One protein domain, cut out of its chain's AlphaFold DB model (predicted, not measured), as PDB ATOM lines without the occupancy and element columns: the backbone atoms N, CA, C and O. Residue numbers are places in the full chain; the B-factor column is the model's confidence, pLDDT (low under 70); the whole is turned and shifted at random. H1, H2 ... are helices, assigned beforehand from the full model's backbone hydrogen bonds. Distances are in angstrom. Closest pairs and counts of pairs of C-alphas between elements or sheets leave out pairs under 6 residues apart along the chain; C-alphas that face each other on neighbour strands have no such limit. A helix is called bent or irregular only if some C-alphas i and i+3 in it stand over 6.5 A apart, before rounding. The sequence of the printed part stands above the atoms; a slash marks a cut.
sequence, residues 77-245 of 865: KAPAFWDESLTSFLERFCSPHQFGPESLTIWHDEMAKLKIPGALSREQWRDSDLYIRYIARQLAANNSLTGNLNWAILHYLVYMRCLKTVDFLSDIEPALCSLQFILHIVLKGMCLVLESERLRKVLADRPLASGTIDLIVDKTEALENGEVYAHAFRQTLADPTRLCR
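What this domain is: This is residues 77 to 245 of the 865 residues of the protein "Dymeclin" of Coemansia reversa (strain ATCC 12441 / NRRL 1564) (UniProt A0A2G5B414). A rounded, compact body of crossed helices: H4 and H5 make its middle, H3 with H1 packs on H5 at one end, and the hairpin of H7 and H8 packs on H4 at the other. The short H2 and H6 lie at the edges, and a long stretch with no named element, residues 108 to 121, joins H2 to H3. The printed part has 169 residues with eight named helices, H1 to H8 in that order, and no named strand; the class is all helix. The radius of gyration of the C-alphas is 16.0 A, and the C-alphas span 43 by 34 by 28 A.

How they stand to each other: H1, residues 84 to 94, touches residues 135 to 143 of H3, residues 122 to 146, the same way at a steep tilt of 40 degrees; the closest C-alphas, of Cys 94 and Leu 139, are 4.3 A apart. H2, residues 104 to 107, is close to but not clearly touching H4, residues 148 to 165, with the C-alphas of Trp 107 and His 155 closest at 6.8 A. H3 has a kink of 37 degrees near residue 130 and is only just irregular, C-alphas 127 and 130 being 6.53 A apart. Its residues 129 to 140 touch residues 185 to 190 of H5, residues 174 to 191, about perpendicular at 88 degrees; the C-alphas of Arg 133 and Gly 189 are closest, at 4.7 A. Residues 152 to 160 of H4 touch residues 176 to 183 of H5, opposite ways at a steep tilt of 48 degrees, with Tyr 156 and Leu 179 closest, their C-alphas 6.1 A apart. H6, residues 196 to 202, only just touches H3, with 3 pairs of C-alphas within 8 A, the closest those of Ala 140 and Val 202 at 6.3 A. H7, residues 210 to 221, and H8, residues 226 to 238, form a helical hairpin at a shallow tilt of 27 degrees; the C-alphas of Glu 221 and Glu 227 are closest, at 5.0 A. H8 touches residues 154 to 162 of H4 at a steep tilt of 64 degrees, opposite ways, with the C-alphas of Val 158 and Ala 232 closest at 5.3 A. Among the pairs that are apart are H1 and H7, and H3 and H8. Every O i to N i+4 pair is within hydrogen-bond range in H4, H5, H6, H7 and H8, against 6 of 7 in H1 and 17 of 21 in H3; H2 is too short for such a pair.

Where its parts are: H1 begins at C-alpha 84, (-8.959, -41.044, 25.842). From first to last C-alpha H3 measures 32.5 A, H4 25.8 A, H5 25.6 A and H8 18.4 A. H8 ends at C-alpha 238, (22.099, -46.951, 6.549).

The domain as a whole: The C-alphas of Glu 123 and Gly 211 are the two farthest apart, at 47.3 A. The printed part has no cut. The link from H2 to H3 is long. The mean pLDDT of the printed part is 87.6; residues 117 to 123, 126 and 225 are under 70.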
ATOM      1  N   LYS A  77     -16.979 -47.945  17.921       82.56
ATOM      2  CA  LYS A  77     -16.383 -47.215  19.048       82.56
ATOM      3  C   LYS A  77     -15.194 -47.954  19.646       82.56
ATOM      4  O   LYS A  77     -15.149 -49.184  19.662       82.56
ATOM      5  N   ALA A  78     -14.253 -47.176  20.172       85.06
ATOM      6  CA  ALA A  78     -13.153 -47.701  20.964       85.06
ATOM      7  C   ALA A  78     -13.672 -48.421  22.227       85.06
ATOM      8  O   ALA A  78     -14.716 -48.031  22.765       85.06
ATOM      9  N   PRO A  79     -12.960 -49.443  22.739       86.31
ATOM     10  CA  PRO A  79     -13.357 -50.122  23.966       86.31
ATOM     11  C   PRO A  79     -13.360 -49.154  25.156       86.31
ATOM     12  O   PRO A  79     -12.392 -48.430  25.375       86.31
ATOM     13  N   ALA A  80     -14.422 -49.168  25.968       84.00
ATOM     14  CA  ALA A  80     -14.655 -48.180  27.034       84.00
ATOM     15  C   ALA A  80     -13.640 -48.204  28.205       84.00
ATOM     16  O   ALA A  80     -13.758 -47.418  29.142       84.00
ATOM     17  N   PHE A  81     -12.669 -49.117  28.169       83.25
ATOM     18  CA  PHE A  81     -11.561 -49.248  29.120       83.25
ATOM     19  C   PHE A  81     -10.201 -48.828  28.521       83.25
ATOM     20  O   PHE A  81      -9.176 -48.974  29.185       83.25
ATOM     21  N   TRP A  82     -10.162 -48.325  27.280       84.38
ATOM     22  CA  TRP A  82      -8.991 -47.639  26.718       84.38
ATOM     23  C   TRP A  82      -9.043 -46.151  27.093       84.38
ATOM     24  O   TRP A  82     -10.114 -45.546  27.114       84.38
ATOM     25  N   ASP A  83      -7.891 -45.557  27.409       88.69
ATOM     26  CA  ASP A  83      -7.808 -44.150  27.811       88.69
ATOM     27  C   ASP A  83      -8.000 -43.199  26.618       88.69
ATOM     28  O   ASP A  83      -7.511 -43.458  25.517       88.69
ATOM     29  N   GLU A  84      -8.650 -42.058  26.860       89.00
ATOM     30  CA  GLU A  84      -8.959 -41.044  25.842       89.00
ATOM     31  C   GLU A  84      -7.706 -40.505  25.120       89.00
ATOM     32  O   GLU A  84      -7.768 -40.159  23.939       89.00
ATOM     33  N   SER A  85      -6.539 -40.496  25.781       90.69
ATOM     34  CA  SER A  85      -5.269 -40.136  25.128       90.69
ATOM     35  C   SER A  85      -4.867 -41.133  24.036       90.69
ATOM     36  O   SER A  85      -4.425 -40.721  22.964       90.69
ATOM     37  N   LEU A  86      -5.068 -42.434  24.268       88.50
ATOM     38  CA  LEU A  86      -4.751 -43.477  23.297       88.50
ATOM     39  C   LEU A  86      -5.777 -43.512  22.161       88.50
ATOM     40  O   LEU A  86      -5.385 -43.601  20.999       88.50
ATOM     41  N   THR A  87      -7.076 -43.435  22.460       90.75
ATOM     42  CA  THR A  87      -8.121 -43.523  21.423       90.75
ATOM     43  C   THR A  87      -8.057 -42.329  20.471       90.75
ATOM     44  O   THR A  87      -7.970 -42.519  19.258       90.75
ATOM     45  N   SER A  88      -7.952 -41.107  21.003       91.69
ATOM     46  CA  SER A  88      -7.800 -39.888  20.195       91.69
ATOM     47  C   SER A  88      -6.460 -39.813  19.449       91.69
ATOM     48  O   SER A  88      -6.368 -39.134  18.420       91.69
ATOM     49  N   PHE A  89      -5.410 -40.500  19.919       94.19
ATOM     50  CA  PHE A  89      -4.192 -40.707  19.133       94.19
ATOM     51  C   PHE A  89      -4.429 -41.692  17.982       94.19
ATOM     52  O   PHE A  89      -4.129 -41.361  16.836       94.19
ATOM     53  N   LEU A  90      -4.997 -42.872  18.249       93.12
ATOM     54  CA  LEU A  90      -5.218 -43.916  17.242       93.12
ATOM     55  C   LEU A  90      -6.172 -43.471  16.128       93.12
ATOM     56  O   LEU A  90      -5.923 -43.772  14.960       93.12
ATOM     57  N   GLU A  91      -7.212 -42.707  16.458       92.56
ATOM     58  CA  GLU A  91      -8.118 -42.103  15.477       92.56
ATOM     59  C   GLU A  91      -7.367 -41.158  14.531       92.56
ATOM     60  O   GLU A  91      -7.479 -41.299  13.312       92.56
ATOM     61  N   ARG A  92      -6.514 -40.264  15.058       94.31
ATOM     62  CA  ARG A  92      -5.630 -39.425  14.228       94.31
ATOM     63  C   ARG A  92      -4.653 -40.275  13.413       94.31
ATOM     64  O   ARG A  92      -4.541 -40.060  12.208       94.31
ATOM     65  N   PHE A  93      -3.988 -41.247  14.037       94.50
ATOM     66  CA  PHE A  93      -2.980 -42.125  13.431       94.50
ATOM     67  C   PHE A  93      -3.514 -42.919  12.233       94.50
ATOM     68  O   PHE A  93      -2.819 -43.061  11.225       94.50
ATOM     69  N   CYS A  94      -4.760 -43.389  12.317       93.62
ATOM     70  CA  CYS A  94      -5.407 -44.181  11.270       93.62
ATOM     71  C   CYS A  94      -6.181 -43.335  10.244       93.62
ATOM     72  O   CYS A  94      -6.609 -43.871   9.220       93.62
ATOM     73  N   SER A  95      -6.360 -42.033  10.491       92.62
ATOM     74  CA  SER A  95      -6.991 -41.079   9.566       92.62
ATOM     75  C   SER A  95      -6.064 -40.660   8.402       92.62
ATOM     76  O   SER A  95      -4.887 -41.026   8.380       92.62
ATOM     77  N   PRO A  96      -6.539 -39.831   7.451       91.94
ATOM     78  CA  PRO A  96      -5.689 -39.170   6.452       91.94
ATOM     79  C   PRO A  96      -4.697 -38.123   7.005       91.94
ATOM     80  O   PRO A  96      -3.992 -37.495   6.216       91.94
ATOM     81  N   HIS A  97      -4.641 -37.888   8.323       92.56
ATOM     82  CA  HIS A  97      -3.666 -36.983   8.938       92.56
ATOM     83  C   HIS A  97      -2.236 -37.529   8.786       92.56
ATOM     84  O   HIS A  97      -1.972 -38.696   9.080       92.56
ATOM     85  N   GLN A  98      -1.311 -36.685   8.326       90.88
ATOM     86  CA  GLN A  98       0.088 -37.054   8.108       90.88
ATOM     87  C   GLN A  98       0.935 -36.686   9.326       90.88
ATOM     88  O   GLN A  98       1.051 -35.511   9.670       90.88
ATOM     89  N   PHE A  99       1.566 -37.681   9.944       90.56
ATOM     90  CA  PHE A  99       2.551 -37.470  11.001       90.56
ATOM     91  C   PHE A  99       3.947 -37.362  10.375       90.56
ATOM     92  O   PHE A  99       4.452 -38.343   9.836       90.56
ATOM     93  N   GLY A 100       4.575 -36.185  10.426       86.06
ATOM     94  CA  GLY A 100       5.932 -36.000   9.897       86.06
ATOM     95  C   GLY A 100       6.982 -36.785  10.707       86.06
ATOM     96  O   GLY A 100       6.908 -36.776  11.942       86.06
ATOM     97  N   PRO A 101       7.970 -37.451  10.075       87.00
ATOM     98  CA  PRO A 101       9.070 -38.114  10.791       87.00
ATOM     99  C   PRO A 101       9.968 -37.116  11.553       87.00
ATOM    100  O   PRO A 101      10.673 -37.479  12.485       87.00
ATOM    101  N   GLU A 102       9.910 -35.826  11.218       86.94
ATOM    102  CA  GLU A 102      10.577 -34.736  11.939       86.94
ATOM    103  C   GLU A 102       9.786 -34.168  13.135       86.94
ATOM    104  O   GLU A 102      10.199 -33.164  13.729       86.94
ATOM    105  N   SER A 103       8.664 -34.794  13.504       88.06
ATOM    106  CA  SER A 103       7.775 -34.360  14.589       88.06
ATOM    107  C   SER A 103       8.114 -35.027  15.931       88.06
ATOM    108  O   SER A 103       7.359 -35.846  16.460       88.06
ATOM    109  N   LEU A 104       9.272 -34.684  16.506       82.25
ATOM    110  CA  LEU A 104       9.733 -35.243  17.792       82.25
ATOM    111  C   LEU A 104       8.749 -34.987  18.947       82.25
ATOM    112  O   LEU A 104       8.622 -35.820  19.844       82.25
ATOM    113  N   THR A 105       7.986 -33.890  18.886       86.44
ATOM    114  CA  THR A 105       6.909 -33.573  19.840       86.44
ATOM    115  C   THR A 105       5.788 -34.618  19.861       86.44
ATOM    116  O   THR A 105       5.002 -34.659  20.802       86.44
ATOM    117  N   ILE A 106       5.702 -35.465  18.833       89.12
ATOM    118  CA  ILE A 106       4.781 -36.597  18.789       89.12
ATOM    119  C   ILE A 106       5.534 -37.881  19.137       89.12
ATOM    120  O   ILE A 106       5.176 -38.570  20.090       89.12
ATOM    121  N   TRP A 107       6.609 -38.178  18.400       90.25
ATOM    122  CA  TRP A 107       7.307 -39.464  18.492       90.25
ATOM    123  C   TRP A 107       8.072 -39.687  19.806       90.25
ATOM    124  O   TRP A 107       8.245 -40.841  20.186       90.25
ATOM    125  N   HIS A 108       8.451 -38.618  20.520       86.44
ATOM    126  CA  HIS A 108       8.915 -38.674  21.911       86.44
ATOM    127  C   HIS A 108       7.811 -38.210  22.868       86.44
ATOM    128  O   HIS A 108       7.318 -38.980  23.689       86.44
ATOM    129  N   ASP A 109       7.424 -36.937  22.769       87.69
ATOM    130  CA  ASP A 109       6.663 -36.247  23.814       87.69
ATOM    131  C   ASP A 109       5.216 -36.724  23.965       87.69
ATOM    132  O   ASP A 109       4.728 -36.796  25.091       87.69
ATOM    133  N   GLU A 110       4.505 -36.987  22.869       92.38
ATOM    134  CA  GLU A 110       3.133 -37.502  22.922       92.38
ATOM    135  C   GLU A 110       3.157 -38.995  23.269       92.38
ATOM    136  O   GLU A 110       2.498 -39.408  24.223       92.38
ATOM    137  N   MET A 111       4.012 -39.780  22.598       90.88
ATOM    138  CA  MET A 111       4.212 -41.214  22.859       90.88
ATOM    139  C   MET A 111       4.540 -41.526  24.325       90.88
ATOM    140  O   MET A 111       3.948 -42.439  24.897       90.88
ATOM    141  N   ALA A 112       5.426 -40.758  24.966       88.88
ATOM    142  CA  ALA A 112       5.783 -40.948  26.374       88.88
ATOM    143  C   ALA A 112       4.656 -40.589  27.366       88.88
ATOM    144  O   ALA A 112       4.766 -40.907  28.550       88.88
ATOM    145  N   LYS A 113       3.590 -39.917  26.906       90.50
ATOM    146  CA  LYS A 113       2.444 -39.473  27.719       90.50
ATOM    147  C   LYS A 113       1.168 -40.290  27.465       90.50
ATOM    148  O   LYS A 113       0.209 -40.138  28.223       90.50
ATOM    149  N   LEU A 114       1.138 -41.147  26.437       87.31
ATOM    150  CA  LEU A 114       0.001 -42.031  26.160       87.31
ATOM    151  C   LEU A 114      -0.206 -43.025  27.308       87.31
ATOM    152  O   LEU A 114       0.709 -43.754  27.692       87.31
ATOM    153  N   LYS A 115      -1.436 -43.105  27.825       83.50
ATOM    154  CA  LYS A 115      -1.797 -44.144  28.795       83.50
ATOM    155  C   LYS A 115      -2.152 -45.430  28.056       83.50
ATOM    156  O   LYS A 115      -3.309 -45.665  27.709       83.50
ATOM    157  N   ILE A 116      -1.140 -46.262  27.823       78.19
ATOM    158  CA  ILE A 116      -1.336 -47.658  27.418       78.19
ATOM    159  C   ILE A 116      -2.251 -48.331  28.460       78.19
ATOM    160  O   ILE A 116      -2.027 -48.135  29.661       78.19
ATOM    161  N   PRO A 117      -3.267 -49.112  28.054       69.50
ATOM    162  CA  PRO A 117      -4.015 -49.940  28.981       69.50
ATOM    163  C   PRO A 117      -3.085 -50.827  29.817       69.50
ATOM    164  O   PRO A 117      -2.084 -51.351  29.327       69.50
ATOM    165  N   GLY A 118      -3.452 -51.044  31.082       62.81
ATOM    166  CA  GLY A 118      -2.932 -52.191  31.825       62.81
ATOM    167  C   GLY A 118      -3.364 -53.501  31.157       62.81
ATOM    168  O   GLY A 118      -4.104 -53.490  30.171       62.81
ATOM    169  N   ALA A 119      -2.936 -54.640  31.703       55.94
ATOM    170  CA  ALA A 119      -3.310 -55.931  31.137       55.94
ATOM    171  C   ALA A 119      -4.827 -56.064  30.966       55.94
ATOM    172  O   ALA A 119      -5.592 -56.013  31.931       55.94
ATOM    173  N   LEU A 120      -5.237 -56.248  29.718       62.16
ATOM    174  CA  LEU A 120      -6.623 -56.461  29.350       62.16
ATOM    175  C   LEU A 120      -6.984 -57.919  29.624       62.16
ATOM    176  O   LEU A 120      -6.241 -58.811  29.228       62.16
ATOM    177  N   SER A 121      -8.134 -58.189  30.242       59.44
ATOM    178  CA  SER A 121      -8.647 -59.557  30.357       59.44
ATOM    179  C   SER A 121      -8.857 -60.190  28.973       59.44
ATOM    180  O   SER A 121      -8.952 -59.502  27.953       59.44
ATOM    181  N   ARG A 122      -8.991 -61.521  28.911       59.62
ATOM    182  CA  ARG A 122      -9.304 -62.213  27.649       59.62
ATOM    183  C   ARG A 122     -10.615 -61.719  27.015       59.62
ATOM    184  O   ARG A 122     -10.739 -61.700  25.793       59.62
ATOM    185  N   GLU A 123     -11.577 -61.314  27.839       64.00
ATOM    186  CA  GLU A 123     -12.842 -60.725  27.394       64.00
ATOM    187  C   GLU A 123     -12.606 -59.315  26.840       64.00
ATOM    188  O   GLU A 123     -12.998 -59.036  25.715       64.00
ATOM    189  N   GLN A 124     -11.819 -58.483  27.526       72.00
ATOM    190  CA  GLN A 124     -11.427 -57.160  27.031       72.00
ATOM    191  C   GLN A 124     -10.625 -57.224  25.716       72.00
ATOM    192  O   GLN A 124     -10.850 -56.412  24.819       72.00
ATOM    193  N   TRP A 125      -9.732 -58.202  25.530       72.94
ATOM    194  CA  TRP A 125      -9.066 -58.426  24.237       72.94
ATOM    195  C   TRP A 125     -10.037 -58.885  23.140       72.94
ATOM    196  O   TRP A 125      -9.877 -58.483  21.987       72.94
ATOM    197  N   ARG A 126     -11.057 -59.686  23.479       69.12
ATOM    198  CA  ARG A 126     -12.120 -60.093  22.546       69.12
ATOM    199  C   ARG A 126     -12.988 -58.903  22.132       69.12
ATOM    200  O   ARG A 126     -13.251 -58.746  20.944       69.12
ATOM    201  N   ASP A 127     -13.370 -58.054  23.079       73.69
ATOM    202  CA  ASP A 127     -14.121 -56.820  22.823       73.69
ATOM    203  C   ASP A 127     -13.285 -55.823  21.999       73.69
ATOM    204  O   ASP A 127     -13.810 -55.093  21.158       73.69
ATOM    205  N   SER A 128     -11.957 -55.846  22.174       81.81
ATOM    206  CA  SER A 128     -11.016 -55.047  21.385       81.81
ATOM    207  C   SER A 128     -10.831 -55.549  19.945       81.81
ATOM    208  O   SER A 128     -10.515 -54.731  19.085       81.81
ATOM    209  N   ASP A 129     -11.028 -56.841  19.634       80.12
ATOM    210  CA  ASP A 129     -10.761 -57.418  18.295       80.12
ATOM    211  C   ASP A 129     -11.548 -56.698  17.182       80.12
ATOM    212  O   ASP A 129     -10.988 -56.429  16.120       80.12
ATOM    213  N   LEU A 130     -12.796 -56.271  17.430       84.81
ATOM    214  CA  LEU A 130     -13.581 -55.514  16.446       84.81
ATOM    215  C   LEU A 130     -12.968 -54.133  16.145       84.81
ATOM    216  O   LEU A 130     -12.794 -53.779  14.975       84.81
ATOM    217  N   TYR A 131     -12.598 -53.375  17.183       88.44
ATOM    218  CA  TYR A 131     -11.972 -52.055  17.032       88.44
ATOM    219  C   TYR A 131     -10.560 -52.163  16.438       88.44
ATOM    220  O   TYR A 131     -10.211 -51.400  15.541       88.44
ATOM    221  N   ILE A 132      -9.783 -53.172  16.842       88.56
ATOM    222  CA  ILE A 132      -8.455 -53.488  16.297       88.56
ATOM    223  C   ILE A 132      -8.528 -53.766  14.786       88.56
ATOM    224  O   ILE A 132      -7.747 -53.209  14.011       88.56
ATOM    225  N   ARG A 133      -9.505 -54.562  14.331       89.62
ATOM    226  CA  ARG A 133      -9.746 -54.771  12.893       89.62
ATOM    227  C   ARG A 133     -10.206 -53.495  12.185       89.62
ATOM    228  O   ARG A 133      -9.842 -53.287  11.029       89.62
ATOM    229  N   TYR A 134     -11.000 -52.644  12.838       92.19
ATOM    230  CA  TYR A 134     -11.431 -51.359  12.280       92.19
ATOM    231  C   TYR A 134     -10.243 -50.408  12.058       92.19
ATOM    232  O   TYR A 134     -10.016 -49.990  10.920       92.19
ATOM    233  N   ILE A 135      -9.433 -50.131  13.089       93.31
ATOM    234  CA  ILE A 135      -8.276 -49.225  12.972       93.31
ATOM    235  C   ILE A 135      -7.247 -49.754  11.962       93.31
ATOM    236  O   ILE A 135      -6.728 -48.985  11.153       93.31
ATOM    237  N   ALA A 136      -7.037 -51.075  11.905       93.56
ATOM    238  CA  ALA A 136      -6.167 -51.694  10.910       93.56
ATOM    239  C   ALA A 136      -6.673 -51.513   9.468       93.56
ATOM    240  O   ALA A 136      -5.861 -51.256   8.581       93.56
ATOM    241  N   ARG A 137      -7.990 -51.578   9.211       93.50
ATOM    242  CA  ARG A 137      -8.563 -51.269   7.883       93.50
ATOM    243  C   ARG A 137      -8.365 -49.804   7.503       93.50
ATOM    244  O   ARG A 137      -7.952 -49.536   6.374       93.50
ATOM    245  N   GLN A 138      -8.634 -48.879   8.428       94.00
ATOM    246  CA  GLN A 138      -8.482 -47.441   8.186       94.00
ATOM    247  C   GLN A 138      -7.021 -47.086   7.881       94.00
ATOM    248  O   GLN A 138      -6.726 -46.488   6.844       94.00
ATOM    249  N   LEU A 139      -6.083 -47.564   8.703       94.88
ATOM    250  CA  LEU A 139      -4.655 -47.366   8.467       94.88
ATOM    251  C   LEU A 139      -4.170 -48.080   7.193       94.88
ATOM    252  O   LEU A 139      -3.382 -47.510   6.449       94.88
ATOM    253  N   ALA A 140      -4.666 -49.278   6.866       93.94
ATOM    254  CA  ALA A 140      -4.310 -49.972   5.621       93.94
ATOM    255  C   ALA A 140      -4.840 -49.287   4.346       93.94
ATOM    256  O   ALA A 140      -4.348 -49.577   3.253       93.94
ATOM    257  N   ALA A 141      -5.841 -48.409   4.453       93.50
ATOM    258  CA  ALA A 141      -6.239 -47.509   3.373       93.50
ATOM    259  C   ALA A 141      -5.350 -46.251   3.359       93.50
ATOM    260  O   ALA A 141      -4.711 -45.941   2.347       93.50
ATOM    261  N   ASN A 142      -5.250 -45.567   4.501       94.38
ATOM    262  CA  ASN A 142      -4.652 -44.236   4.603       94.38
ATOM    263  C   ASN A 142      -3.112 -44.231   4.618       94.38
ATOM    264  O   ASN A 142      -2.519 -43.266   4.141       94.38
ATOM    265  N   ASN A 143      -2.432 -45.309   5.041       93.94
ATOM    266  CA  ASN A 143      -0.960 -45.372   5.070       93.94
ATOM    267  C   ASN A 143      -0.325 -45.229   3.676       93.94
ATOM    268  O   ASN A 143       0.844 -44.867   3.578       93.94
ATOM    269  N   SER A 144      -1.083 -45.459   2.595       90.38
ATOM    270  CA  SER A 144      -0.666 -45.167   1.215       90.38
ATOM    271  C   SER A 144      -0.439 -43.666   0.958       90.38
ATOM    272  O   SER A 144       0.475 -43.303   0.214       90.38
ATOM    273  N   LEU A 145      -1.189 -42.800   1.646       90.75
ATOM    274  CA  LEU A 145      -1.071 -41.342   1.624       90.75
ATOM    275  C   LEU A 145      -0.188 -40.807   2.763       90.75
ATOM    276  O   LEU A 145       0.554 -39.850   2.552       90.75
ATOM    277  N   THR A 146      -0.277 -41.383   3.966       93.56
ATOM    278  CA  THR A 146       0.300 -40.768   5.174       93.56
ATOM    279  C   THR A 146       1.688 -41.280   5.554       93.56
ATOM    280  O   THR A 146       2.531 -40.497   5.978       93.56
ATOM    281  N   GLY A 147       1.956 -42.579   5.384       92.06
ATOM    282  CA  GLY A 147       3.193 -43.208   5.860       92.06
ATOM    283  C   GLY A 147       3.305 -43.348   7.382       92.06
ATOM    284  O   GLY A 147       4.357 -43.760   7.862       92.06
ATOM    285  N   ASN A 148       2.240 -43.056   8.140       94.50
ATOM    286  CA  ASN A 148       2.229 -43.068   9.608       94.50
ATOM    287  C   ASN A 148       2.778 -44.378  10.209       94.50
ATOM    288  O   ASN A 148       3.504 -44.338  11.202       94.50
ATOM    289  N   LEU A 149       2.493 -45.532   9.591       95.44
ATOM    290  CA  LEU A 149       3.030 -46.828  10.025       95.44
ATOM    291  C   LEU A 149       4.535 -46.951   9.749       95.44
ATOM    292  O   LEU A 149       5.272 -47.445  10.596       95.44
ATOM    293  N   ASN A 150       5.005 -46.479   8.592       94.25
ATOM    294  CA  ASN A 150       6.428 -46.490   8.249       94.25
ATOM    295  C   ASN A 150       7.240 -45.642   9.238       94.25
ATOM    296  O   ASN A 150       8.317 -46.056   9.662       94.25
ATOM    297  N   TRP A 151       6.705 -44.486   9.638       94.56
ATOM    298  CA  TRP A 151       7.345 -43.590  10.600       94.56
ATOM    299  C   TRP A 151       7.284 -44.142  12.031       94.56
ATOM    300  O   TRP A 151       8.298 -44.121  12.721       94.56
ATOM    301  N   ALA A 152       6.168 -44.751  12.448       95.75
ATOM    302  CA  ALA A 152       6.089 -45.446  13.736       95.75
ATOM    303  C   ALA A 152       7.118 -46.587  13.850       95.75
ATOM    304  O   ALA A 152       7.803 -46.695  14.867       95.75
ATOM    305  N   ILE A 153       7.281 -47.395  12.794       96.56
ATOM    306  CA  ILE A 153       8.312 -48.445  12.735       96.56
ATOM    307  C   ILE A 153       9.721 -47.830  12.752       96.56
ATOM    308  O   ILE A 153      10.589 -48.334  13.460       96.56
ATOM    309  N   LEU A 154       9.956 -46.728  12.028       95.31
ATOM    310  CA  LEU A 154      11.243 -46.025  12.022       95.31
ATOM    311  C   LEU A 154      11.630 -45.537  13.429       95.31
ATOM    312  O   LEU A 154      12.708 -45.885  13.904       95.31
ATOM    313  N   HIS A 155      10.760 -44.799  14.125       94.25
ATOM    314  CA  HIS A 155      11.065 -44.300  15.473       94.25
ATOM    315  C   HIS A 155      11.193 -45.433  16.502       94.25
ATOM    316  O   HIS A 155      12.120 -45.407  17.312       94.25
ATOM    317  N   TYR A 156      10.357 -46.478  16.421       96.44
ATOM    318  CA  TYR A 156      10.518 -47.698  17.223       96.44
ATOM    319  C   TYR A 156      11.904 -48.331  17.030       96.44
ATOM    320  O   TYR A 156      12.587 -48.646  18.004       96.44
ATOM    321  N   LEU A 157      12.361 -48.468  15.781       96.44
ATOM    322  CA  LEU A 157      13.679 -49.023  15.467       96.44
ATOM    323  C   LEU A 157      14.830 -48.168  15.992       96.44
ATOM    324  O   LEU A 157      15.858 -48.722  16.375       96.44
ATOM    325  N   VAL A 158      14.673 -46.844  16.048       94.19
ATOM    326  CA  VAL A 158      15.679 -45.967  16.657       94.19
ATOM    327  C   VAL A 158      15.759 -46.192  18.162       94.19
ATOM    328  O   VAL A 158      16.854 -46.437  18.656       94.19
ATOM    329  N   TYR A 159      14.631 -46.239  18.879       94.31
ATOM    330  CA  TYR A 159      14.629 -46.589  20.305       94.31
ATOM    331  C   TYR A 159      15.216 -47.987  20.572       94.31
ATOM    332  O   TYR A 159      16.028 -48.154  21.481       94.31
ATOM    333  N   MET A 160      14.884 -48.985  19.746       94.62
ATOM    334  CA  MET A 160      15.456 -50.336  19.848       94.62
ATOM    335  C   MET A 160      16.960 -50.369  19.523       94.62
ATOM    336  O   MET A 160      17.694 -51.170  20.103       94.62
ATOM    337  N   ARG A 161      17.455 -49.483  18.645       92.62
ATOM    338  CA  ARG A 161      18.897 -49.281  18.434       92.62
ATOM    339  C   ARG A 161      19.555 -48.584  19.624       92.62
ATOM    340  O   ARG A 161      20.603 -49.062  20.041       92.62
ATOM    341  N   CYS A 162      18.953 -47.550  20.218       91.75
ATOM    342  CA  CYS A 162      19.450 -46.931  21.455       91.75
ATOM    343  C   CYS A 162      19.587 -47.977  22.574       91.75
ATOM    344  O   CYS A 162      20.674 -48.153  23.121       91.75
ATOM    345  N   LEU A 163      18.535 -48.762  22.823       90.75
ATOM    346  CA  LEU A 163      18.536 -49.860  23.794       90.75
ATOM    347  C   LEU A 163      19.614 -50.921  23.486       90.75
ATOM    348  O   LEU A 163      20.272 -51.424  24.396       90.75
ATOM    349  N   LYS A 164      19.877 -51.210  22.204       90.12
ATOM    350  CA  LYS A 164      20.985 -52.080  21.773       90.12
ATOM    351  C   LYS A 164      22.375 -51.453  21.953       90.12
ATOM    352  O   LYS A 164      23.312 -52.199  22.204       90.12
ATOM    353  N   THR A 165      22.552 -50.128  21.859       89.06
ATOM    354  CA  THR A 165      23.878 -49.496  22.097       89.06
ATOM    355  C   THR A 165      24.378 -49.657  23.534       89.06
ATOM    356  O   THR A 165      25.575 -49.535  23.776       89.06
ATOM    357  N   VAL A 166      23.477 -49.980  24.463       87.75
ATOM    358  CA  VAL A 166      23.771 -50.313  25.863       87.75
ATOM    359  C   VAL A 166      23.560 -51.805  26.162       87.75
ATOM    360  O   VAL A 166      23.311 -52.162  27.307       87.75
ATOM    361  N   ASP A 167      23.616 -52.678  25.148       86.38
ATOM    362  CA  ASP A 167      23.429 -54.139  25.255       86.38
ATOM    363  C   ASP A 167      22.144 -54.565  26.002       86.38
ATOM    364  O   ASP A 167      22.121 -55.570  26.710       86.38
ATOM    365  N   PHE A 168      21.051 -53.806  25.841       88.88
ATOM    366  CA  PHE A 168      19.776 -53.986  26.556       88.88
ATOM    367  C   PHE A 168      19.881 -53.798  28.090       88.88
ATOM    368  O   PHE A 168      18.995 -54.205  28.842       88.88
ATOM    369  N   LEU A 169      20.935 -53.115  28.562       85.81
ATOM    370  CA  LEU A 169      21.216 -52.804  29.970       85.81
ATOM    371  C   LEU A 169      20.752 -51.394  30.402       85.81
ATOM    372  O   LEU A 169      21.326 -50.811  31.333       85.81
ATOM    373  N   SER A 170      19.688 -50.864  29.798       86.62
ATOM    374  CA  SER A 170      18.908 -49.735  30.332       86.62
ATOM    375  C   SER A 170      17.479 -50.166  30.660       86.62
ATOM    376  O   SER A 170      17.042 -51.257  30.301       86.62
ATOM    377  N   ASP A 171      16.739 -49.311  31.359       85.75
ATOM    378  CA  ASP A 171      15.286 -49.450  31.448       85.75
ATOM    379  C   ASP A 171      14.611 -49.060  30.124       85.75
ATOM    380  O   ASP A 171      15.186 -48.339  29.304       85.75
ATOM    381  N   ILE A 172      13.393 -49.562  29.911       89.44
ATOM    382  CA  ILE A 172      12.604 -49.294  28.702       89.44
ATOM    383  C   ILE A 172      11.974 -47.901  28.783       89.44
ATOM    384  O   ILE A 172      11.255 -47.591  29.737       89.44
ATOM    385  N   GLU A 173      12.209 -47.068  27.767       88.75
ATOM    386  CA  GLU A 173      11.602 -45.738  27.673       88.75
ATOM    387  C   GLU A 173      10.071 -45.811  27.481       88.75
ATOM    388  O   GLU A 173       9.594 -46.621  26.679       88.75
ATOM    389  N   PRO A 174       9.271 -44.928  28.118       88.69
ATOM    390  CA  PRO A 174       7.814 -44.927  27.960       88.69
ATOM    391  C   PRO A 174       7.339 -44.793  26.505       88.69
ATOM    392  O   PRO A 174       6.372 -45.445  26.116       88.69
ATOM    393  N   ALA A 175       8.042 -44.010  25.677       90.12
ATOM    394  CA  ALA A 175       7.728 -43.876  24.254       90.12
ATOM    395  C   ALA A 175       7.920 -45.195  23.478       90.12
ATOM    396  O   ALA A 175       7.104 -45.521  22.614       90.12
ATOM    397  N   LEU A 176       8.940 -45.991  23.825       92.94
ATOM    398  CA  LEU A 176       9.172 -47.316  23.244       92.94
ATOM    399  C   LEU A 176       8.075 -48.311  23.661       92.94
ATOM    400  O   LEU A 176       7.594 -49.062  22.814       92.94
ATOM    401  N   CYS A 177       7.607 -48.274  24.913       89.94
ATOM    402  CA  CYS A 177       6.437 -49.054  25.341       89.94
ATOM    403  C   CYS A 177       5.177 -48.691  24.534       89.94
ATOM    404  O   CYS A 177       4.482 -49.583  24.043       89.94
ATOM    405  N   SER A 178       4.896 -47.397  24.352       89.75
ATOM    406  CA  SER A 178       3.726 -46.932  23.591       89.75
ATOM    407  C   SER A 178       3.798 -47.345  22.123       89.75
ATOM    408  O   SER A 178       2.821 -47.859  21.576       89.75
ATOM    409  N   LEU A 179       4.968 -47.197  21.493       93.69
ATOM    410  CA  LEU A 179       5.202 -47.647  20.120       93.69
ATOM    411  C   LEU A 179       5.085 -49.173  19.986       93.69
ATOM    412  O   LEU A 179       4.453 -49.632  19.038       93.69
ATOM    413  N   GLN A 180       5.610 -49.956  20.936       92.06
ATOM    414  CA  GLN A 180       5.446 -51.417  20.963       92.06
ATOM    415  C   GLN A 180       3.969 -51.812  20.994       92.06
ATOM    416  O   GLN A 180       3.552 -52.626  20.174       92.06
ATOM    417  N   PHE A 181       3.167 -51.219  21.885       88.62
ATOM    418  CA  PHE A 181       1.741 -51.532  21.990       88.62
ATOM    419  C   PHE A 181       0.958 -51.121  20.733       88.62
ATOM    420  O   PHE A 181       0.161 -51.902  20.215       88.62
ATOM    421  N   ILE A 182       1.212 -49.922  20.192       91.62
ATOM    422  CA  ILE A 182       0.552 -49.436  18.969       91.62
ATOM    423  C   ILE A 182       0.905 -50.326  17.770       91.62
ATOM    424  O   ILE A 182       0.012 -50.726  17.022       91.62
ATOM    425  N   LEU A 183       2.182 -50.685  17.601       94.94
ATOM    426  CA  LEU A 183       2.609 -51.611  16.550       94.94
ATOM    427  C   LEU A 183       2.028 -53.013  16.769       94.94
ATOM    428  O   LEU A 183       1.563 -53.615  15.807       94.94
ATOM    429  N   HIS A 184       1.971 -53.511  18.007       89.25
ATOM    430  CA  HIS A 184       1.350 -54.796  18.340       89.25
ATOM    431  C   HIS A 184      -0.116 -54.839  17.882       89.25
ATOM    432  O   HIS A 184      -0.460 -55.675  17.044       89.25
ATOM    433  N   ILE A 185      -0.970 -53.916  18.344       87.50
ATOM    434  CA  ILE A 185      -2.398 -53.928  17.976       87.50
ATOM    435  C   ILE A 185      -2.619 -53.697  16.475       87.50
ATOM    436  O   ILE A 185      -3.489 -54.333  15.880       87.50
ATOM    437  N   VAL A 186      -1.817 -52.838  15.834       92.38
ATOM    438  CA  VAL A 186      -1.933 -52.557  14.396       92.38
ATOM    439  C   VAL A 186      -1.525 -53.764  13.558       92.38
ATOM    440  O   VAL A 186      -2.265 -54.145  12.654       92.38
ATOM    441  N   LEU A 187      -0.380 -54.386  13.848       92.19
ATOM    442  CA  LEU A 187       0.124 -55.521  13.072       92.19
ATOM    443  C   LEU A 187      -0.753 -56.759  13.284       92.19
ATOM    444  O   LEU A 187      -1.099 -57.411  12.303       92.19
ATOM    445  N   LYS A 188      -1.234 -56.996  14.512       87.06
ATOM    446  CA  LYS A 188      -2.301 -57.964  14.824       87.06
ATOM    447  C   LYS A 188      -3.534 -57.717  13.954       87.06
ATOM    448  O   LYS A 188      -3.929 -58.581  13.175       87.06
ATOM    449  N   GLY A 189      -4.111 -56.516  14.006       86.88
ATOM    450  CA  GLY A 189      -5.290 -56.165  13.210       86.88
ATOM    451  C   GLY A 189      -5.073 -56.279  11.696       86.88
ATOM    452  O   GLY A 189      -5.990 -56.682  10.983       86.88
ATOM    453  N   MET A 190      -3.870 -55.979  11.197       91.44
ATOM    454  CA  MET A 190      -3.522 -56.121   9.780       91.44
ATOM    455  C   MET A 190      -3.358 -57.588   9.366       91.44
ATOM    456  O   MET A 190      -3.952 -57.990   8.371       91.44
ATOM    457  N   CYS A 191      -2.634 -58.406  10.132       88.19
ATOM    458  CA  CYS A 191      -2.505 -59.847   9.890       88.19
ATOM    459  C   CYS A 191      -3.863 -60.570   9.927       88.19
ATOM    460  O   CYS A 191      -4.080 -61.519   9.179       88.19
ATOM    461  N   LEU A 192      -4.799 -60.099  10.756       83.69
ATOM    462  CA  LEU A 192      -6.145 -60.660  10.904       83.69
ATOM    463  C   LEU A 192      -7.167 -60.198   9.838       83.69
ATOM    464  O   LEU A 192      -8.331 -60.607   9.920       83.69
ATOM    465  N   VAL A 193      -6.788 -59.317   8.896       87.69
ATOM    466  CA  VAL A 193      -7.714 -58.678   7.928       87.69
ATOM    467  C   VAL A 193      -7.145 -58.512   6.508       87.69
ATOM    468  O   VAL A 193      -7.924 -58.406   5.560       87.69
ATOM    469  N   LEU A 194      -5.824 -58.454   6.325       88.44
ATOM    470  CA  LEU A 194      -5.183 -58.222   5.027       88.44
ATOM    471  C   LEU A 194      -4.577 -59.506   4.451       88.44
ATOM    472  O   LEU A 194      -3.841 -60.220   5.124       88.44
ATOM    473  N   GLU A 195      -4.792 -59.724   3.156       85.62
ATOM    474  CA  GLU A 195      -4.058 -60.713   2.359       85.62
ATOM    475  C   GLU A 195      -2.544 -60.437   2.367       85.62
ATOM    476  O   GLU A 195      -2.112 -59.277   2.351       85.62
ATOM    477  N   SER A 196      -1.723 -61.490   2.295       85.06
ATOM    478  CA  SER A 196      -0.254 -61.401   2.364       85.06
ATOM    479  C   SER A 196       0.372 -60.424   1.359       85.06
ATOM    480  O   SER A 196       1.327 -59.730   1.703       85.06
ATOM    481  N   GLU A 197      -0.150 -60.306   0.132       85.75
ATOM    482  CA  GLU A 197       0.372 -59.335  -0.842       85.75
ATOM    483  C   GLU A 197       0.023 -57.885  -0.461       85.75
ATOM    484  O   GLU A 197       0.866 -56.989  -0.557       85.75
ATOM    485  N   ARG A 198      -1.198 -57.642   0.035       88.50
ATOM    486  CA  ARG A 198      -1.620 -56.320   0.517       88.50
ATOM    487  C   ARG A 198      -0.853 -55.921   1.778       88.50
ATOM    488  O   ARG A 198      -0.437 -54.769   1.877       88.50
ATOM    489  N   LEU A 199      -0.594 -56.865   2.682       90.69
ATOM    490  CA  LEU A 199       0.252 -56.670   3.861       90.69
ATOM    491  C   LEU A 199       1.685 -56.263   3.462       90.69
ATOM    492  O   LEU A 199       2.175 -55.236   3.932       90.69
ATOM    493  N   ARG A 200       2.316 -56.977   2.514       89.81
ATOM    494  CA  ARG A 200       3.640 -56.609   1.956       89.81
ATOM    495  C   ARG A 200       3.651 -55.203   1.338       89.81
ATOM    496  O   ARG A 200       4.641 -54.495   1.489       89.81
ATOM    497  N   LYS A 201       2.570 -54.781   0.668       89.94
ATOM    498  CA  LYS A 201       2.440 -53.430   0.082       89.94
ATOM    499  C   LYS A 201       2.269 -52.329   1.135       89.94
ATOM    500  O   LYS A 201       2.844 -51.258   0.973       89.94
ATOM    501  N   VAL A 202       1.507 -52.574   2.203       92.06
ATOM    502  CA  VAL A 202       1.310 -51.606   3.305       92.06
ATOM    503  C   VAL A 202       2.586 -51.426   4.140       92.06
ATOM    504  O   VAL A 202       2.835 -50.326   4.627       92.06
ATOM    505  N   LEU A 203       3.401 -52.481   4.255       92.62
ATOM    506  CA  LEU A 203       4.686 -52.507   4.965       92.62
ATOM    507  C   LEU A 203       5.908 -52.161   4.090       92.62
ATOM    508  O   LEU A 203       7.039 -52.305   4.551       92.62
ATOM    509  N   ALA A 204       5.712 -51.741   2.837       91.00
ATOM    510  CA  ALA A 204       6.812 -51.351   1.957       91.00
ATOM    511  C   ALA A 204       7.467 -50.042   2.433       91.00
ATOM    512  O   ALA A 204       6.774 -49.108   2.845       91.00
ATOM    513  N   ASP A 205       8.799 -49.975   2.374       90.31
ATOM    514  CA  ASP A 205       9.578 -48.841   2.875       90.31
ATOM    515  C   ASP A 205       9.307 -47.542   2.100       90.31
ATOM    516  O   ASP A 205       9.008 -47.550   0.902       90.31
ATOM    517  N   ARG A 206       9.455 -46.401   2.784       88.50
ATOM    518  CA  ARG A 206       9.314 -45.064   2.197       88.50
ATOM    519  C   ARG A 206      10.661 -44.342   2.176       88.50
ATOM    520  O   ARG A 206      11.314 -44.296   3.217       88.50
ATOM    521  N   PRO A 207      11.071 -43.735   1.048       85.06
ATOM    522  CA  PRO A 207      12.273 -42.912   1.014       85.06
ATOM    523  C   PRO A 207      12.058 -41.614   1.804       85.06
ATOM    524  O   PRO A 207      11.038 -40.944   1.636       85.06
ATOM    525  N   LEU A 208      13.042 -41.233   2.621       86.56
ATOM    526  CA  LEU A 208      13.164 -39.873   3.148       86.56
ATOM    527  C   LEU A 208      13.967 -39.016   2.158       86.56
ATOM    528  O   LEU A 208      14.863 -39.512   1.474       86.56
ATOM    529  N   ALA A 209      13.682 -37.714   2.105       85.75
ATOM    530  CA  ALA A 209      14.562 -36.751   1.444       85.75
ATOM    531  C   ALA A 209      15.768 -36.431   2.347       85.75
ATOM    532  O   ALA A 209      15.609 -36.369   3.565       85.75
ATOM    533  N   SER A 210      16.952 -36.168   1.770       81.00
ATOM    534  CA  SER A 210      18.177 -35.881   2.550       81.00
ATOM    535  C   SER A 210      17.958 -34.768   3.576       81.00
ATOM    536  O   SER A 210      18.147 -34.995   4.761       81.00
ATOM    537  N   GLY A 211      17.408 -33.622   3.157       83.81
ATOM    538  CA  GLY A 211      17.141 -32.503   4.070       83.81
ATOM    539  C   GLY A 211      16.135 -32.806   5.191       83.81
ATOM    540  O   GLY A 211      16.087 -32.068   6.168       83.81
ATOM    541  N   THR A 212      15.346 -33.884   5.093       86.00
ATOM    542  CA  THR A 212      14.516 -34.384   6.203       86.00
ATOM    543  C   THR A 212      15.347 -35.210   7.186       86.00
ATOM    544  O   THR A 212      15.141 -35.091   8.387       86.00
ATOM    545  N   ILE A 213      16.300 -36.012   6.695       86.44
ATOM    546  CA  ILE A 213      17.269 -36.750   7.523       86.44
ATOM    547  C   ILE A 213      18.121 -35.754   8.311       86.44
ATOM    548  O   ILE A 213      18.200 -35.860   9.532       86.44
ATOM    549  N   ASP A 214      18.681 -34.756   7.625       87.44
ATOM    550  CA  ASP A 214      19.513 -33.712   8.227       87.44
ATOM    551  C   ASP A 214      18.718 -32.933   9.298       87.44
ATOM    552  O   ASP A 214      19.138 -32.861  10.449       87.44
ATOM    553  N   LEU A 215      17.490 -32.490   8.983       88.44
ATOM    554  CA  LEU A 215      16.601 -31.800   9.931       88.44
ATOM    555  C   LEU A 215      16.198 -32.651  11.151       88.44
ATOM    556  O   LEU A 215      16.010 -32.104  12.239       88.44
ATOM    557  N   ILE A 216      16.008 -33.965  10.993       85.81
ATOM    558  CA  ILE A 216      15.729 -34.865  12.127       85.81
ATOM    559  C   ILE A 216      16.957 -34.965  13.024       85.81
ATOM    560  O   ILE A 216      16.826 -34.934  14.248       85.81
ATOM    561  N   VAL A 217      18.144 -35.057  12.430       87.69
ATOM    562  CA  VAL A 217      19.381 -35.129  13.196       87.69
ATOM    563  C   VAL A 217      19.651 -33.817  13.935       87.69
ATOM    564  O   VAL A 217      19.786 -33.861  15.152       87.69
ATOM    565  N   ASP A 218      19.590 -32.659  13.274       87.12
ATOM    566  CA  ASP A 218      19.776 -31.349  13.921       87.12
ATOM    567  C   ASP A 218      18.812 -31.143  15.109       87.12
ATOM    568  O   ASP A 218      19.189 -30.629  16.163       87.12
ATOM    569  N   LYS A 219      17.550 -31.581  14.967       85.81
ATOM    570  CA  LYS A 219      16.546 -31.533  16.043       85.81
ATOM    571  C   LYS A 219      16.803 -32.529  17.176       85.81
ATOM    572  O   LYS A 219      16.372 -32.265  18.294       85.81
ATOM    573  N   THR A 220      17.422 -33.677  16.896       84.06
ATOM    574  CA  THR A 220      17.679 -34.718  17.906       84.06
ATOM    575  C   THR A 220      18.997 -34.484  18.631       84.06
ATOM    576  O   THR A 220      19.004 -34.586  19.849       84.06
ATOM    577  N   GLU A 221      20.064 -34.047  17.954       86.81
ATOM    578  CA  GLU A 221      21.323 -33.600  18.583       86.81
ATOM    579  C   GLU A 221      21.111 -32.389  19.526       86.81
ATOM    580  O   GLU A 221      21.898 -32.177  20.444       86.81
ATOM    581  N   ALA A 222      20.008 -31.643  19.372       82.81
ATOM    582  CA  ALA A 222      19.584 -30.575  20.285       82.81
ATOM    583  C   ALA A 222      18.865 -31.047  21.577       82.81
ATOM    584  O   ALA A 222      18.512 -30.208  22.409       82.81
ATOM    585  N   LEU A 223      18.620 -32.352  21.757       80.38
ATOM    586  CA  LEU A 223      18.045 -32.932  22.982       80.38
ATOM    587  C   LEU A 223      19.142 -33.375  23.966       80.38
ATOM    588  O   LEU A 223      20.245 -33.744  23.566       80.38
ATOM    589  N   GLU A 224      18.825 -33.428  25.264       72.31
ATOM    590  CA  GLU A 224      19.734 -34.001  26.267       72.31
ATOM    591  C   GLU A 224      20.051 -35.474  25.937       72.31
ATOM    592  O   GLU A 224      19.149 -36.296  25.789       72.31
ATOM    593  N   ASN A 225      21.343 -35.802  25.804       66.81
ATOM    594  CA  ASN A 225      21.868 -37.098  25.325       66.81
ATOM    595  C   ASN A 225      21.437 -37.504  23.894       66.81
ATOM    596  O   ASN A 225      21.606 -38.657  23.489       66.81
ATOM    597  N   GLY A 226      20.918 -36.562  23.103       80.56
ATOM    598  CA  GLY A 226      20.327 -36.815  21.791       80.56
ATOM    599  C   GLY A 226      21.279 -37.326  20.702       80.56
ATOM    600  O   GLY A 226      20.820 -37.923  19.728       80.56
ATOM    601  N   GLU A 227      22.598 -37.195  20.889       84.00
ATOM    602  CA  GLU A 227      23.631 -37.769  20.009       84.00
ATOM    603  C   GLU A 227      23.432 -39.277  19.767       84.00
ATOM    604  O   GLU A 227      23.599 -39.758  18.644       84.00
ATOM    605  N   VAL A 228      23.024 -40.030  20.799       85.62
ATOM    606  CA  VAL A 228      22.771 -41.479  20.694       85.62
ATOM    607  C   VAL A 228      21.580 -41.752  19.773       85.62
ATOM    608  O   VAL A 228      21.648 -42.638  18.919       85.62
ATOM    609  N   TYR A 229      20.517 -40.950  19.888       88.25
ATOM    610  CA  TYR A 229      19.324 -41.054  19.049       88.25
ATOM    611  C   TYR A 229      19.628 -40.669  17.596       88.25
ATOM    612  O   TYR A 229      19.262 -41.395  16.674       88.25
ATOM    613  N   ALA A 230      20.369 -39.580  17.376       88.19
ATOM    614  CA  ALA A 230      20.825 -39.158  16.052       88.19
ATOM    615  C   ALA A 230      21.723 -40.213  15.379       88.19
ATOM    616  O   ALA A 230      21.584 -40.497  14.184       88.19
ATOM    617  N   HIS A 231      22.618 -40.847  16.144       90.06
ATOM    618  CA  HIS A 231      23.451 -41.945  15.660       90.06
ATOM    619  C   HIS A 231      22.616 -43.189  15.315       90.06
ATOM    620  O   HIS A 231      22.774 -43.760  14.234       90.06
ATOM    621  N   ALA A 232      21.682 -43.579  16.185       90.62
ATOM    622  CA  ALA A 232      20.755 -44.682  15.950       90.62
ATOM    623  C   ALA A 232      19.835 -44.431  14.734       90.62
ATOM    624  O   ALA A 232      19.623 -45.343  13.936       90.62
ATOM    625  N   PHE A 233      19.368 -43.195  14.525       92.12
ATOM    626  CA  PHE A 233      18.595 -42.779  13.349       92.12
ATOM    627  C   PHE A 233      19.406 -42.921  12.054       92.12
ATOM    628  O   PHE A 233      18.968 -43.604  11.123       92.12
ATOM    629  N   ARG A 234      20.633 -42.373  12.021       90.19
ATOM    630  CA  ARG A 234      21.573 -42.556  10.899       90.19
ATOM    631  C   ARG A 234      21.839 -44.047  10.626       90.19
ATOM    632  O   ARG A 234      21.847 -44.453   9.466       90.19
ATOM    633  N   GLN A 235      21.994 -44.880  11.661       89.56
ATOM    634  CA  GLN A 235      22.184 -46.329  11.499       89.56
ATOM    635  C   GLN A 235      20.953 -47.068  10.944       89.56
ATOM    636  O   GLN A 235      21.131 -47.967  10.126       89.56
ATOM    637  N   THR A 236      19.728 -46.739  11.370       91.25
ATOM    638  CA  THR A 236      18.503 -47.407  10.877       91.25
ATOM    639  C   THR A 236      18.293 -47.183   9.379       91.25
ATOM    640  O   THR A 236      17.842 -48.095   8.690       91.25
ATOM    641  N   LEU A 237      18.663 -46.002   8.870       90.56
ATOM    642  CA  LEU A 237      18.568 -45.657   7.447       90.56
ATOM    643  C   LEU A 237      19.763 -46.138   6.604       90.56
ATOM    644  O   LEU A 237      19.628 -46.284   5.392       90.56
ATOM    645  N   ALA A 238      20.923 -46.385   7.221       89.38
ATOM    646  CA  ALA A 238      22.099 -46.951   6.549       89.38
ATOM    647  C   ALA A 238      22.032 -48.485   6.382       89.38
ATOM    648  O   ALA A 238      22.833 -49.068   5.650       89.38
ATOM    649  N   ASP A 239      21.103 -49.142   7.073       87.06
ATOM    650  CA  ASP A 239      20.879 -50.583   7.014       87.06
ATOM    651  C   ASP A 239      20.076 -50.950   5.746       87.06
ATOM    652  O   ASP A 239      18.962 -50.457   5.566       87.06
ATOM    653  N   PRO A 240      20.597 -51.808   4.844       87.31
ATOM    654  CA  PRO A 240      19.933 -52.133   3.580       87.31
ATOM    655  C   PRO A 240      18.737 -53.087   3.740       87.31
ATOM    656  O   PRO A 240      18.121 -53.468   2.742       87.31
ATOM    657  N   THR A 241      18.417 -53.533   4.960       90.00
ATOM    658  CA  THR A 241      17.252 -54.387   5.216       90.00
ATOM    659  C   THR A 241      15.985 -53.560   5.452       90.00
ATOM    660  O   THR A 241      16.009 -52.522   6.113       90.00
ATOM    661  N   ARG A 242      14.851 -54.035   4.910       91.25
ATOM    662  CA  ARG A 242      13.536 -53.373   5.027       91.25
ATOM    663  C   ARG A 242      13.178 -53.088   6.484       91.25
ATOM    664  O   ARG A 242      13.416 -53.944   7.338       91.25
ATOM    665  N   LEU A 243      12.500 -51.976   6.764       92.94
ATOM    666  CA  LEU A 243      12.092 -51.587   8.119       92.94
ATOM    667  C   LEU A 243      11.222 -52.667   8.787       92.94
ATOM    668  O   LEU A 243      11.374 -52.938   9.973       92.94
ATOM    669  N   CYS A 244      10.369 -53.363   8.026       93.25
ATOM    670  CA  CYS A 244       9.577 -54.489   8.535       93.25
ATOM    671  C   CYS A 244      10.417 -55.733   8.903       93.25
ATOM    672  O   CYS A 244      10.061 -56.453   9.834       93.25
ATOM    673  N   ARG A 245      11.557 -55.967   8.236       93.75
ATOM    674  CA  ARG A 245      12.508 -57.038   8.585       93.75
ATOM    675  C   ARG A 245      13.397 -56.631   9.757       93.75
ATOM    676  O   ARG A 245      13.629 -57.449  10.644       93.75
TER     677      ARG A 245